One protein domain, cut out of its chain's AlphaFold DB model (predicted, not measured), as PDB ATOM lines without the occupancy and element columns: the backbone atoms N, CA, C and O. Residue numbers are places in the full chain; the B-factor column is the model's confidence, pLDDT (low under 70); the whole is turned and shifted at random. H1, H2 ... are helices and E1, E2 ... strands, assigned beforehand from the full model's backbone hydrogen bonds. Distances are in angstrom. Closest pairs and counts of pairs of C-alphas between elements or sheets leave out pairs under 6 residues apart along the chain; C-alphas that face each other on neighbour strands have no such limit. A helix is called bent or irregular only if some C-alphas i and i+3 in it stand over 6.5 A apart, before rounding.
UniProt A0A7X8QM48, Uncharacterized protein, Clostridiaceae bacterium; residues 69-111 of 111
ATOM      1  N   MET A  69      12.263  25.986 -52.798       92.69
ATOM      2  CA  MET A  69      12.549  26.167 -51.374       92.69
ATOM      3  C   MET A  69      14.027  25.874 -51.120       92.69
ATOM      4  O   MET A  69      14.528  24.803 -51.465       92.69
ATOM      5  N   LYS A  70      14.739  26.838 -50.540       91.25
ATOM      6  CA  LYS A  70      16.172  26.733 -50.251       91.25
ATOM      7  C   LYS A  70      16.456  27.277 -48.861       91.25
ATOM      8  O   LYS A  70      15.681  28.062 -48.327       91.25
ATOM      9  N   TYR A  71      17.592  26.893 -48.297       91.56
ATOM     10  CA  TYR A  71      18.119  27.516 -47.093       91.56
ATOM     11  C   TYR A  71      19.585  27.892 -47.295       91.56
ATOM     12  O   TYR A  71      20.258  27.358 -48.178       91.56
ATOM     13  N   VAL A  72      20.061  28.833 -46.488       89.94
ATOM     14  CA  VAL A  72      21.452  29.293 -46.474       89.94
ATOM     15  C   VAL A  72      22.027  29.171 -45.069       89.94
ATOM     16  O   VAL A  72      21.284  29.214 -44.088       89.94
ATOM     17  N   HIS A  73      23.347  29.030 -44.976       89.69
ATOM     18  CA  HIS A  73      24.066  29.130 -43.709       89.69
ATOM     19  C   HIS A  73      24.527  30.572 -43.519       89.69
ATOM     20  O   HIS A  73      25.125  31.157 -44.424       89.69
ATOM     21  N   THR A  74      24.235  31.153 -42.361       86.62
ATOM     22  CA  THR A  74      24.812  32.441 -41.974       86.62
ATOM     23  C   THR A  74      26.216  32.248 -41.406       86.62
ATOM     24  O   THR A  74      26.583  31.144 -40.998       86.62
ATOM     25  N   CYS A  75      26.996  33.330 -41.338       84.06
ATOM     26  CA  CYS A  75      28.324  33.322 -40.711       84.06
ATOM     27  C   CYS A  75      28.285  32.813 -39.258       84.06
ATOM     28  O   CYS A  75      29.229  32.177 -38.807       84.06
ATOM     29  N   ASP A  76      27.160  33.018 -38.568       83.19
ATOM     30  CA  ASP A  76      26.924  32.565 -37.191       83.19
ATOM     31  C   ASP A  76      26.500  31.083 -37.093       83.19
ATOM     32  O   ASP A  76      26.028  30.637 -36.049       83.19
ATOM     33  N   GLY A  77      26.573  30.323 -38.192       82.69
ATOM     34  CA  GLY A  77      26.233  28.897 -38.241       82.69
ATOM     35  C   GLY A  77      24.732  28.580 -38.245       82.69
ATOM     36  O   GLY A  77      24.352  27.410 -38.182       82.69
ATOM     37  N   LYS A  78      23.850  29.586 -38.337       84.69
ATOM     38  CA  LYS A  78      22.393  29.372 -38.366       84.69
ATOM     39  C   LYS A  78      21.921  29.015 -39.775       84.69
ATOM     40  O   LYS A  78      22.402  29.569 -40.763       84.69
ATOM     41  N   LYS A  79      20.923  28.132 -39.863       89.25
ATOM     42  CA  LYS A  79      20.225  27.802 -41.114       89.25
ATOM     43  C   LYS A  79      19.035  28.745 -41.295       89.25
ATOM     44  O   LYS A  79      18.118  28.735 -40.479       89.25
ATOM     45  N   LEU A  80      19.043  29.550 -42.355       88.69
ATOM     46  CA  LEU A  80      17.959  30.477 -42.688       88.69
ATOM     47  C   LEU A  80      17.198  29.984 -43.919       88.69
ATOM     48  O   LEU A  80      17.779  29.838 -44.994       88.69
ATOM     49  N   LEU A  81      15.897  29.747 -43.764       90.25
ATOM     50  CA  LEU A  81      15.008  29.334 -44.849       90.25
ATOM     51  C   LEU A  81      14.625  30.534 -45.729       90.25
ATOM     52  O   LEU A  81      14.336  31.618 -45.224       90.25
ATOM     53  N   SER A  82      14.584  30.337 -47.047       90.12
ATOM     54  CA  SER A  82      14.034  31.323 -47.980       90.12
ATOM     55  C   SER A  82      12.554  31.597 -47.681       90.12
ATOM     56  O   SER A  82      11.851  30.659 -47.296       90.12
ATOM     57  N   PRO A  83      12.036  32.814 -47.932       91.69
ATOM     58  CA  PRO A  83      10.616  33.107 -47.755       91.69
ATOM     59  C   PRO A  83       9.722  32.099 -48.488       91.69
ATOM     60  O   PRO A  83       9.901  31.857 -49.683       91.69
ATOM     61  N   ILE A  84       8.761  31.519 -47.767       93.62
ATOM     62  CA  ILE A  84       7.826  30.538 -48.325       93.62
ATOM     63  C   ILE A  84       6.709  31.263 -49.071       93.62
ATOM     64  O   ILE A  84       6.001  32.099 -48.504       93.62
ATOM     65  N   THR A  85       6.542  30.942 -50.353       95.38
ATOM     66  CA  THR A  85       5.477  31.520 -51.178       95.38
ATOM     67  C   THR A  85       4.113  30.969 -50.762       95.38
ATOM     68  O   THR A  85       4.008  29.866 -50.224       95.38
ATOM     69  N   LYS A  86       3.031  31.702 -51.066       94.94
ATOM     70  CA  LYS A  86       1.662  31.211 -50.825       94.94
ATOM     71  C   LYS A  86       1.438  29.841 -51.472       94.94
ATOM     72  O   LYS A  86       0.954  28.926 -50.825       94.94
ATOM     73  N   ARG A  87       1.897  29.675 -52.715       94.44
ATOM     74  CA  ARG A  87       1.767  28.415 -53.454       94.44
ATOM     75  C   ARG A  87       2.519  27.262 -52.783       94.44
ATOM     76  O   ARG A  87       1.993  26.160 -52.724       94.44
ATOM     77  N   GLN A  88       3.726  27.499 -52.268       95.56
ATOM     78  CA  GLN A  88       4.475  26.492 -51.507       95.56
ATOM     79  C   GLN A  88       3.750  26.116 -50.212       95.56
ATOM     80  O   GLN A  88       3.642  24.932 -49.904       95.56
ATOM     81  N   ARG A  89       3.199  27.103 -49.494       95.50
ATOM     82  CA  ARG A  89       2.377  26.865 -48.301       95.50
ATOM     83  C   ARG A  89       1.140  26.026 -48.624       95.50
ATOM     84  O   ARG A  89       0.893  25.046 -47.933       95.50
ATOM     85  N   ASP A  90       0.416  26.354 -49.689       95.25
ATOM     86  CA  ASP A  90      -0.789  25.622 -50.095       95.25
ATOM     87  C   ASP A  90      -0.464  24.160 -50.457       95.25
ATOM     88  O   ASP A  90      -1.162  23.242 -50.028       95.25
ATOM     89  N   ILE A  91       0.648  23.922 -51.166       95.69
ATOM     90  CA  ILE A  91       1.137  22.568 -51.479       95.69
ATOM     91  C   ILE A  91       1.481  21.787 -50.199       95.69
ATOM     92  O   ILE A  91       1.125  20.613 -50.081       95.69
ATOM     93  N   LEU A  92       2.187  22.411 -49.250       94.12
ATOM     94  CA  LEU A  92       2.576  21.772 -47.989       94.12
ATOM     95  C   LEU A  92       1.353  21.444 -47.127       94.12
ATOM     96  O   LEU A  92       1.233  20.315 -46.651       94.12
ATOM     97  N   ASN A  93       0.399  22.369 -47.030       94.50
ATOM     98  CA  ASN A  93      -0.870  22.155 -46.339       94.50
ATOM     99  C   ASN A  93      -1.658  20.995 -46.962       94.50
ATOM    100  O   ASN A  93      -2.155  20.137 -46.236       94.50
ATOM    101  N   ALA A  94      -1.701  20.898 -48.295       94.44
ATOM    102  CA  ALA A  94      -2.306  19.758 -48.990       94.44
ATOM    103  C   ALA A  94      -1.591  18.424 -48.688       94.44
ATOM    104  O   ALA A  94      -2.202  17.359 -48.740       94.44
ATOM    105  N   CYS A  95      -0.306  18.458 -48.322       92.19
ATOM    106  CA  CYS A  95       0.437  17.286 -47.849       92.19
ATOM    107  C   CYS A  95       0.227  16.976 -46.352       92.19
ATOM    108  O   CYS A  95       0.737  15.949 -45.874       92.19
ATOM    109  N   GLY A  96      -0.508  17.831 -45.633       91.44
ATOM    110  CA  GLY A  96      -0.701  17.776 -44.184       91.44
ATOM    111  C   GLY A  96       0.495  18.296 -43.384       91.44
ATOM    112  O   GLY A  96       0.728  17.815 -42.281       91.44
ATOM    113  N   LEU A  97       1.293  19.208 -43.952       91.06
ATOM    114  CA  LEU A  97       2.492  19.775 -43.329       91.06
ATOM    115  C   LEU A  97       2.298  21.275 -43.089       91.06
ATOM    116  O   LEU A  97       2.030  22.010 -44.040       91.06
ATOM    117  N   SER A  98       2.475  21.735 -41.845       90.81
ATOM    118  CA  SER A  98       2.453  23.168 -41.534       90.81
ATOM    119  C   SER A  98       3.777  23.832 -41.913       90.81
ATOM    120  O   SER A  98       4.855  23.259 -41.752       90.81
ATOM    121  N   THR A  99       3.716  25.081 -42.387       87.25
ATOM    122  CA  THR A  99       4.930  25.878 -42.622       87.25
ATOM    123  C   THR A  99       5.630  26.294 -41.333       87.25
ATOM    124  O   THR A  99       6.811  26.632 -41.379       87.25
ATOM    125  N   ASP A 100       4.926  26.255 -40.203       87.19
ATOM    126  CA  ASP A 100       5.444  26.699 -38.906       87.19
ATOM    127  C   ASP A 100       6.429  25.689 -38.304       87.19
ATOM    128  O   ASP A 100       7.337  26.070 -37.567       87.19
ATOM    129  N   ASP A 101       6.324  24.417 -38.701       86.75
ATOM    130  CA  ASP A 101       7.219  23.342 -38.261       86.75
ATOM    131  C   ASP A 101       8.535  23.308 -39.061       86.75
ATOM    132  O   ASP A 101       9.511  22.676 -38.650       86.75
ATOM    133  N   LEU A 102       8.600  24.001 -40.208       86.94
ATOM    134  CA  LEU A 102       9.759  23.960 -41.108       86.94
ATOM    135  C   LEU A 102      11.063  24.469 -40.477       86.94
ATOM    136  O   LEU A 102      12.092  23.834 -40.710       86.94
ATOM    137  N   PRO A 103      11.091  25.572 -39.701       86.75
ATOM    138  CA  PRO A 103      12.324  26.034 -39.066       86.75
ATOM    139  C   PRO A 103      12.855  25.040 -38.027       86.75
ATOM    140  O   PRO A 103      14.063  24.812 -37.969       86.75
ATOM    141  N   ALA A 104      11.961  24.424 -37.248       87.44
ATOM    142  CA  ALA A 104      12.316  23.408 -36.259       87.44
ATOM    143  C   ALA A 104      12.817  22.121 -36.927       87.44
ATOM    144  O   ALA A 104      13.811  21.533 -36.506       87.44
ATOM    145  N   TRP A 105      12.181  21.709 -38.025       89.06
ATOM    146  CA  TRP A 105      12.679  20.607 -38.838       89.06
ATOM    147  C   TRP A 105      14.056  20.923 -39.439       89.06
ATOM    148  O   TRP A 105      14.970  20.107 -39.342       89.06
ATOM    149  N   LEU A 106      14.252  22.120 -39.998       88.31
ATOM    150  CA  LEU A 106      15.505  22.520 -40.642       88.31
ATOM    151  C   LEU A 106      16.697  22.528 -39.672       88.31
ATOM    152  O   LEU A 106      17.805  22.151 -40.063       88.31
ATOM    153  N   SER A 107      16.486  22.936 -38.418       86.06
ATOM    154  CA  SER A 107      17.527  22.914 -37.386       86.06
ATOM    155  C   SER A 107      17.881  21.498 -36.920       86.06
ATOM    156  O   SER A 107      19.011  21.283 -36.487       86.06
ATOM    157  N   SER A 108      16.967  20.531 -37.054       87.19
ATOM    158  CA  SER A 108      17.207  19.126 -36.694       87.19
ATOM    159  C   SER A 108      18.077  18.358 -37.699       87.19
ATOM    160  O   SER A 108      18.611  17.302 -37.367       87.19
ATOM    161  N   ILE A 109      18.230  18.870 -38.927       83.94
ATOM    162  CA  ILE A 109      19.021  18.207 -39.970       83.94
ATOM    163  C   ILE A 109      20.511  18.306 -39.598       83.94
ATOM    164  O   ILE A 109      20.996  19.434 -39.440       83.94
ATOM    165  N   PRO A 110      21.253  17.185 -39.504       76.81
ATOM    166  CA  PRO A 110      22.702  17.208 -39.306       76.81
ATOM    167  C   PRO A 110      23.406  18.004 -40.413       76.81
ATOM    168  O   PRO A 110      22.901  18.092 -41.533       76.81
ATOM    169  N   VAL A 111      24.542  18.624 -40.092       65.31
ATOM    170  CA  VAL A 111      25.450  19.206 -41.098       65.31
ATOM    171  C   VAL A 111      26.376  18.115 -41.611       65.31
ATOM    172  O   VAL A 111      26.885  17.356 -40.756       65.31
TER     173      VAL A 111
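Overview. This is residues 69 to 111 of the 111 residues of an uncharacterized protein of Clostridiaceae bacterium (UniProt A0A7X8QM48). A small two-strand hairpin, E1 and E2, lies toward one end of an elongated U, helix H1 stands across the other end, and helix H2 folds back from H1 toward the hairpin, with its residues 102 to 107 near E2. Residues 91 to 96, of which 91 to 94 belong to H1, stand free at that end of the U. The printed part has 43 residues with two named strands and two named helices in the order E1, E2, H1, H2; the sheet, E1 - E2, is antiparallel and the class is mixed, helices and strands. It is only just loose, close to compact, with a radius of gyration of the C-alphas of 11.4 A and spans of 33 by 18 by 13 A.

Along the chain. E1, residues 71 to 73, begins at C-alpha 71 (18.119, 27.516, -47.093) and is 7.0 A long. E2, residues 79 to 81, is 6.6 A long. H1, residues 86 to 94, is 12.3 A long. H2, residues 99 to 108, is 15.2 A long and ends at C-alpha 108 (17.207, 19.126, -36.694).

Arrangement. E1 and E2 form an antiparallel hairpin at 153 degrees, with N 72 and O 80 within hydrogen-bond range at 2.9 A. The closest C-alphas of E2 and H2, those of Lys 79 and Ser 107, are 6.7 A apart. E1 is apart from H1 and H2. H1 and H2 only just touch, only at the corner by their link, with 3 pairs of C-alphas within 8 A; the closest, those of Arg 89 and Thr 99, are 6.3 A apart. Their lines are about perpendicular, at 83 degrees. H2 is irregular, but only just: C-alphas 100 and 103 are 6.9 A apart, and its line is a rough one. Every O i to N i+4 pair is within hydrogen-bond range in H1, and 4 of 6 are in H2.

Size, cuts and confidence. The two C-alphas farthest apart, those of Cys 75 and Ala 94, are 34.5 A apart. The printed part has no cut, and its three links between named elements are tight. The mean pLDDT of the printed part is 89.2; residue 111, the chain's last, is under 70.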